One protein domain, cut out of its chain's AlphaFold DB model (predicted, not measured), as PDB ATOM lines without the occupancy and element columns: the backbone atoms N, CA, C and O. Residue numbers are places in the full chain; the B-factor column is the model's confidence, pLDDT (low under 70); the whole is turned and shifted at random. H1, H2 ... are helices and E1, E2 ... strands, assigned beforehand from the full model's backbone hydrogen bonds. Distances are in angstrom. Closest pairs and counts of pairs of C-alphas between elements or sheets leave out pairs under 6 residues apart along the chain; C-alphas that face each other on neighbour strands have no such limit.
ATOM      1  N   ILE A  34     115.502 122.999 134.578       78.62
ATOM      2  CA  ILE A  34     114.391 123.450 133.745       78.62
ATOM      3  C   ILE A  34     114.926 123.628 132.329       78.62
ATOM      4  O   ILE A  34     115.766 124.493 132.084       78.62
ATOM      5  N   ASN A  35     114.447 122.803 131.398       76.19
ATOM      6  CA  ASN A  35     114.813 122.904 129.992       76.19
ATOM      7  C   ASN A  35     113.881 123.884 129.277       76.19
ATOM      8  O   ASN A  35     112.660 123.706 129.249       76.19
ATOM      9  N   PHE A  36     114.468 124.897 128.647       79.69
ATOM     10  CA  PHE A  36     113.758 125.831 127.786       79.69
ATOM     11  C   PHE A  36     113.958 125.430 126.323       79.69
ATOM     12  O   PHE A  36     114.827 125.948 125.630       79.69
ATOM     13  N   GLY A  37     113.109 124.527 125.826       78.31
ATOM     14  CA  GLY A  37     113.148 124.060 124.432       78.31
ATOM     15  C   GLY A  37     112.643 125.070 123.389       78.31
ATOM     16  O   GLY A  37     112.504 124.724 122.216       78.31
ATOM     17  N   ILE A  38     112.315 126.296 123.808       85.00
ATOM     18  CA  ILE A  38     111.836 127.375 122.943       85.00
ATOM     19  C   ILE A  38     112.813 128.539 123.015       85.00
ATOM     20  O   ILE A  38     113.103 129.059 124.093       85.00
ATOM     21  N   LYS A  39     113.251 129.001 121.847       86.31
ATOM     22  CA  LYS A  39     114.058 130.208 121.700       86.31
ATOM     23  C   LYS A  39     113.167 131.387 121.320       86.31
ATOM     24  O   LYS A  39     112.429 131.322 120.339       86.31
ATOM     25  N   PHE A  40     113.257 132.487 122.059       91.81
ATOM     26  CA  PHE A  40     112.536 133.713 121.723       91.81
ATOM     27  C   PHE A  40     113.388 134.597 120.802       91.81
ATOM     28  O   PHE A  40     114.514 134.951 121.147       91.81
ATOM     29  N   THR A  41     112.880 134.927 119.613       92.19
ATOM     30  CA  THR A  41     113.583 135.724 118.591       92.19
ATOM     31  C   THR A  41     112.652 136.766 117.970       92.19
ATOM     32  O   THR A  41     111.432 136.646 118.035       92.19
ATOM     33  N   ARG A  42     113.201 137.815 117.343       93.25
ATOM     34  CA  ARG A  42     112.383 138.833 116.652       93.25
ATOM     35  C   ARG A  42     111.623 138.265 115.453       93.25
ATOM     36  O   ARG A  42     110.480 138.639 115.210       93.25
ATOM     37  N   ILE A  43     112.272 137.371 114.710       94.88
ATOM     38  CA  ILE A  43     111.770 136.786 113.465       94.88
ATOM     39  C   ILE A  43     111.940 135.265 113.572       94.88
ATOM     40  O   ILE A  43     113.016 134.759 113.244       94.88
ATOM     41  N   PRO A  44     110.923 134.536 114.067       93.88
ATOM     42  CA  PRO A  44     110.971 133.082 114.172       93.88
ATOM     43  C   PRO A  44     111.054 132.443 112.787       93.88
ATOM     44  O   PRO A  44     110.214 132.712 111.929       93.88
ATOM     45  N   LYS A  45     112.058 131.594 112.569       93.81
ATOM     46  CA  LYS A  45     112.261 130.844 111.318       93.81
ATOM     47  C   LYS A  45     112.104 129.341 111.511       93.81
ATOM     48  O   LYS A  45     111.771 128.633 110.566       93.81
ATOM     49  N   HIS A  46     112.335 128.853 112.728       90.50
ATOM     50  CA  HIS A  46     112.303 127.427 113.047       90.50
ATOM     51  C   HIS A  46     111.133 127.065 113.973       90.50
ATOM     52  O   HIS A  46     110.619 127.902 114.710       90.50
ATOM     53  N   LYS A  47     110.731 125.783 113.980       86.94
ATOM     54  CA  LYS A  47     109.610 125.260 114.794       86.94
ATOM     55  C   LYS A  47     109.766 125.530 116.300       86.94
ATOM     56  O   LYS A  47     108.772 125.684 117.004       86.94
ATOM     57  N   HIS A  48     111.008 125.600 116.775       85.56
ATOM     58  CA  HIS A  48     111.364 125.847 118.176       85.56
ATOM     59  C   HIS A  48     111.585 127.332 118.493       85.56
ATOM     60  O   HIS A  48     112.023 127.670 119.589       85.56
ATOM     61  N   GLU A  49     111.289 128.228 117.551       92.00
ATOM     62  CA  GLU A  49     111.400 129.667 117.755       92.00
ATOM     63  C   GLU A  49     110.024 130.303 117.956       92.00
ATOM     64  O   GLU A  49     109.040 129.963 117.293       92.00
ATOM     65  N   LYS A  50     109.947 131.249 118.891       93.25
ATOM     66  CA  LYS A  50     108.753 132.059 119.154       93.25
ATOM     67  C   LYS A  50     109.108 133.530 119.105       93.25
ATOM     68  O   LYS A  50     110.240 133.911 119.386       93.25
ATOM     69  N   ARG A  51     108.136 134.362 118.729       95.06
ATOM     70  CA  ARG A  51     108.355 135.805 118.662       95.06
ATOM     71  C   ARG A  51     108.600 136.334 120.072       95.06
ATOM     72  O   ARG A  51     107.802 136.065 120.966       95.06
ATOM     73  N   ILE A  52     109.705 137.045 120.265       94.56
ATOM     74  CA  ILE A  52     110.005 137.709 121.532       94.56
ATOM     75  C   ILE A  52     109.052 138.892 121.733       94.56
ATOM     76  O   ILE A  52     108.778 139.641 120.793       94.56
ATOM     77  N   ASN A  53     108.541 139.044 122.953       92.44
ATOM     78  CA  ASN A  53     107.829 140.242 123.378       92.44
ATOM     79  C   ASN A  53     108.825 141.165 124.089       92.44
ATOM     80  O   ASN A  53     109.211 140.894 125.222       92.44
ATOM     81  N   GLU A  54     109.263 142.224 123.409       92.25
ATOM     82  CA  GLU A  54     110.257 143.167 123.947       92.25
ATOM     83  C   GLU A  54     109.670 144.099 125.016       92.25
ATOM     84  O   GLU A  54     110.417 144.619 125.833       92.25
ATOM     85  N   HIS A  55     108.342 144.232 125.059       91.19
ATOM     86  CA  HIS A  55     107.601 145.074 126.005       91.19
ATOM     87  C   HIS A  55     106.966 144.264 127.135       91.19
ATOM     88  O   HIS A  55     106.015 144.712 127.767       91.19
ATOM     89  N   LEU A  56     107.429 143.031 127.369       87.56
ATOM     90  CA  LEU A  56     106.823 142.165 128.378       87.56
ATOM     91  C   LEU A  56     106.928 142.767 129.784       87.56
ATOM     92  O   LEU A  56     105.986 142.640 130.555       87.56
ATOM     93  N   LEU A  57     108.055 143.408 130.109       85.50
ATOM     94  CA  LEU A  57     108.253 144.056 131.408       85.50
ATOM     95  C   LEU A  57     107.273 145.216 131.588       85.50
ATOM     96  O   LEU A  57     106.499 145.187 132.537       85.50
ATOM     97  N   ASP A  58     107.230 146.136 130.623       89.56
ATOM     98  CA  ASP A  58     106.287 147.261 130.609       89.56
ATOM     99  C   ASP A  58     104.842 146.757 130.770       89.56
ATOM    100  O   ASP A  58     104.100 147.213 131.626       89.56
ATOM    101  N   GLN A  59     104.454 145.710 130.033       86.94
ATOM    102  CA  GLN A  59     103.114 145.117 130.123       86.94
ATOM    103  C   GLN A  59     102.791 144.477 131.479       86.94
ATOM    104  O   GLN A  59     101.614 144.364 131.825       86.94
ATOM    105  N   ILE A  60     103.798 144.002 132.214       85.00
ATOM    106  CA  ILE A  60     103.624 143.460 133.566       85.00
ATOM    107  C   ILE A  60     103.484 144.608 134.567       85.00
ATOM    108  O   ILE A  60     102.592 144.562 135.412       85.00
ATOM    109  N   GLU A  61     104.348 145.618 134.480       82.94
ATOM    110  CA  GLU A  61     104.383 146.756 135.408       82.94
ATOM    111  C   GLU A  61     103.169 147.679 135.231       82.94
ATOM    112  O   GLU A  61     102.528 148.055 136.214       82.94
ATOM    113  N   ASP A  62     102.781 147.945 133.985       89.81
ATOM    114  CA  ASP A  62     101.638 148.789 133.627       89.81
ATOM    115  C   ASP A  62     100.289 148.070 133.782       89.81
ATOM    116  O   ASP A  62      99.229 148.672 133.580       89.81
ATOM    117  N   ASN A  63     100.294 146.782 134.146       91.12
ATOM    118  CA  ASN A  63      99.091 146.011 134.437       91.12
ATOM    119  C   ASN A  63      99.003 145.683 135.937       91.12
ATOM    120  O   ASN A  63      99.458 144.619 136.373       91.12
ATOM    121  N   PRO A  64      98.329 146.535 136.738       90.38
ATOM    122  CA  PRO A  64      98.193 146.331 138.175       90.38
ATOM    123  C   PRO A  64      97.579 144.981 138.548       90.38
ATOM    124  O   PRO A  64      97.923 144.426 139.586       90.38
ATOM    125  N   GLN A  65      96.677 144.430 137.727       91.50
ATOM    126  CA  GLN A  65      96.084 143.121 138.013       91.50
ATOM    127  C   GLN A  65      97.129 142.014 137.914       91.50
ATOM    128  O   GLN A  65      97.231 141.192 138.823       91.50
ATOM    129  N   LEU A  66      97.921 142.011 136.841       86.69
ATOM    130  CA  LEU A  66      98.932 140.986 136.610       86.69
ATOM    131  C   LEU A  66     100.080 141.099 137.621       86.69
ATOM    132  O   LEU A  66     100.501 140.091 138.193       86.69
ATOM    133  N   TYR A  67     100.524 142.325 137.904       87.19
ATOM    134  CA  TYR A  67     101.508 142.600 138.945       87.19
ATOM    135  C   TYR A  67     101.027 142.110 140.319       87.19
ATOM    136  O   TYR A  67     101.722 141.342 140.986       87.19
ATOM    137  N   ASN A  68      99.805 142.477 140.721       89.62
ATOM    138  CA  ASN A  68      99.249 142.070 142.013       89.62
ATOM    139  C   ASN A  68      99.074 140.552 142.110       89.62
ATOM    140  O   ASN A  68      99.394 139.978 143.148       89.62
ATOM    141  N   GLN A  69      98.625 139.888 141.039       88.19
ATOM    142  CA  GLN A  69      98.537 138.424 140.991       88.19
ATOM    143  C   GLN A  69      99.913 137.769 141.168       88.19
ATOM    144  O   GLN A  69     100.048 136.820 141.943       88.19
ATOM    145  N   PHE A  70     100.944 138.290 140.502       85.25
ATOM    146  CA  PHE A  70     102.306 137.778 140.635       85.25
ATOM    147  C   PHE A  70     102.852 137.954 142.060       85.25
ATOM    148  O   PHE A  70     103.357 136.999 142.652       85.25
ATOM    149  N   ILE A  71     102.697 139.142 142.653       87.38
ATOM    150  CA  ILE A  71     103.105 139.395 144.042       87.38
ATOM    151  C   ILE A  71     102.317 138.516 145.021       87.38
ATOM    152  O   ILE A  71     102.903 137.958 145.949       87.38
ATOM    153  N   GLN A  72     101.014 138.337 144.810       86.44
ATOM    154  CA  GLN A  72     100.185 137.475 145.650       86.44
ATOM    155  C   GLN A  72     100.674 136.022 145.620       86.44
ATOM    156  O   GLN A  72     100.787 135.406 146.680       86.44
ATOM    157  N   LEU A  73     101.043 135.500 144.446       83.88
ATOM    158  CA  LEU A  73     101.667 134.177 144.321       83.88
ATOM    159  C   LEU A  73     102.990 134.093 145.098       83.88
ATOM    160  O   LEU A  73     103.230 133.118 145.814       83.88
ATOM    161  N   LEU A  74     103.839 135.124 145.020       84.44
ATOM    162  CA  LEU A  74     105.094 135.172 145.782       84.44
ATOM    163  C   LEU A  74     104.862 135.220 147.299       84.44
ATOM    164  O   LEU A  74     105.600 134.584 148.052       84.44
ATOM    165  N   LEU A  75     103.840 135.941 147.764       84.75
ATOM    166  CA  LEU A  75     103.476 136.004 149.182       84.75
ATOM    167  C   LEU A  75     102.882 134.683 149.680       84.75
ATOM    168  O   LEU A  75     103.208 134.237 150.781       84.75
ATOM    169  N   GLN A  76     102.058 134.022 148.868       81.56
ATOM    170  CA  GLN A  76     101.563 132.673 149.156       81.56
ATOM    171  C   GLN A  76     102.724 131.680 149.291       81.56
ATOM    172  O   GLN A  76     102.762 130.906 150.249       81.56
ATOM    173  N   TYR A  77     103.720 131.778 148.401       74.38
ATOM    174  CA  TYR A  77     104.967 131.025 148.510       74.38
ATOM    175  C   TYR A  77     105.688 131.356 149.831       74.38
ATOM    176  O   TYR A  77     105.962 130.479 150.648       74.38
ATOM    177  N   TYR A  78     105.952 132.632 150.105       77.50
ATOM    178  CA  TYR A  78     106.707 133.039 151.295       77.50
ATOM    179  C   TYR A  78     106.054 132.611 152.620       77.50
ATOM    180  O   TYR A  78     106.751 132.202 153.548       77.50
ATOM    181  N   THR A  79     104.725 132.676 152.702       79.25
ATOM    182  CA  THR A  79     103.957 132.323 153.909       79.25
ATOM    183  C   THR A  79     103.770 130.816 154.099       79.25
ATOM    184  O   THR A  79     103.262 130.400 155.136       79.25
ATOM    185  N   GLY A  80     104.204 129.990 153.138       65.06
ATOM    186  CA  GLY A  80     104.132 128.529 153.223       65.06
ATOM    187  C   GLY A  80     102.729 127.952 153.029       65.06
ATOM    188  O   GLY A  80     102.540 126.757 153.226       65.06
ATOM    189  N   SER A  81     101.762 128.776 152.616       59.06
ATOM    190  CA  SER A  81     100.343 128.405 152.549       59.06
ATOM    191  C   SER A  81      99.994 127.482 151.369       59.06
ATOM    192  O   SER A  81      98.874 126.991 151.313       59.06
ATOM    193  N   SER A  82     100.907 127.263 150.411       54.12
ATOM    194  CA  SER A  82     100.586 126.561 149.151       54.12
ATOM    195  C   SER A  82     101.721 125.756 148.495       54.12
ATOM    196  O   SER A  82     101.510 125.135 147.453       54.12
ATOM    197  N   ILE A  83     102.939 125.738 149.051       51.50
ATOM    198  CA  ILE A  83     104.092 125.141 148.339       51.50
ATOM    199  C   ILE A  83     104.169 123.628 148.503       51.50
ATOM    200  O   ILE A  83     104.631 122.956 147.588       51.50
ATOM    201  N   SER A  84     103.723 123.076 149.633       48.88
ATOM    202  CA  SER A  84     103.745 121.622 149.834       48.88
ATOM    203  C   SER A  84     102.890 120.866 148.812       48.88
ATOM    204  O   SER A  84     103.129 119.682 148.614       48.88
ATOM    205  N   GLU A  85     101.950 121.544 148.147       49.44
ATOM    206  CA  GLU A  85     101.027 120.968 147.157       49.44
ATOM    207  C   GLU A  85     101.242 121.488 145.728       49.44
ATOM    208  O   GLU A  85     100.615 121.000 144.793       49.44
ATOM    209  N   SER A  86     102.122 122.474 145.524       54.00
ATOM    210  CA  SER A  86     102.427 122.959 144.176       54.00
ATOM    211  C   SER A  86     103.396 121.993 143.501       54.00
ATOM    212  O   SER A  86     104.615 122.174 143.553       54.00
ATOM    213  N   GLU A  87     102.847 120.940 142.901       58.00
ATOM    214  CA  GLU A  87     103.604 119.985 142.101       58.00
ATOM    215  C   GLU A  87     104.337 120.729 140.977       58.00
ATOM    216  O   GLU A  87     103.766 121.553 140.254       58.00
ATOM    217  N   LEU A  88     105.641 120.469 140.851       59.59
ATOM    218  CA  LEU A  88     106.414 120.952 139.714       59.59
ATOM    219  C   LEU A  88     105.701 120.455 138.446       59.59
ATOM    220  O   LEU A  88     105.513 119.244 138.327       59.59
TER     221      LEU A  88
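Overview. This is residues 34 to 88 of the 193 residues of an uncharacterized protein of Nosema apis BRL 01 (UniProt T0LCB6). The chain makes an open, flat horseshoe: a two-strand parallel sheet, E1 and E2, in one arm, H2 in the other, and short H1 between them, with both printed ends nearing each other across the empty middle. The 55 printed residues run E1, E2, H1, H2, a mixed class with under half of the residues in named elements. The whole is extended, radius of gyration of the C-alphas 15.7 A, spanning 43 by 29 by 11 A, only just flat.

Arrangement. Look first at E1, residues 39 to 41, and E2, residues 49 to 51, parallel at 42 degrees; N 41 and O 50 are 2.8 A apart, within hydrogen-bond range. H1, residues 56 to 61, and H2, residues 64 to 78, only just touch, with 3 pairs of C-alphas within 8 A, and only at the corner; their closest C-alphas, Ile 60 and Tyr 67, are 5.8 A apart, the lines about perpendicular at 84 degrees. In H1 and H2 every O i to N i+4 pair is within hydrogen-bond range. E1 and H2 are apart.

Along the chain. Find C-alpha 39 at (114.058, 130.208, 121.700), where E1 begins its 6.3 A; E2 spans 6.9 A and H1 8.7 A. H2 runs 20.5 A to C-alpha 78 at (106.707, 133.039, 151.295).

Size, cuts and confidence. The farthest C-alphas, Lys 45 and Thr 79, are 43.4 A apart. The printed part has no cut, and no link is long. Residues 80 to 88 have pLDDT under 70.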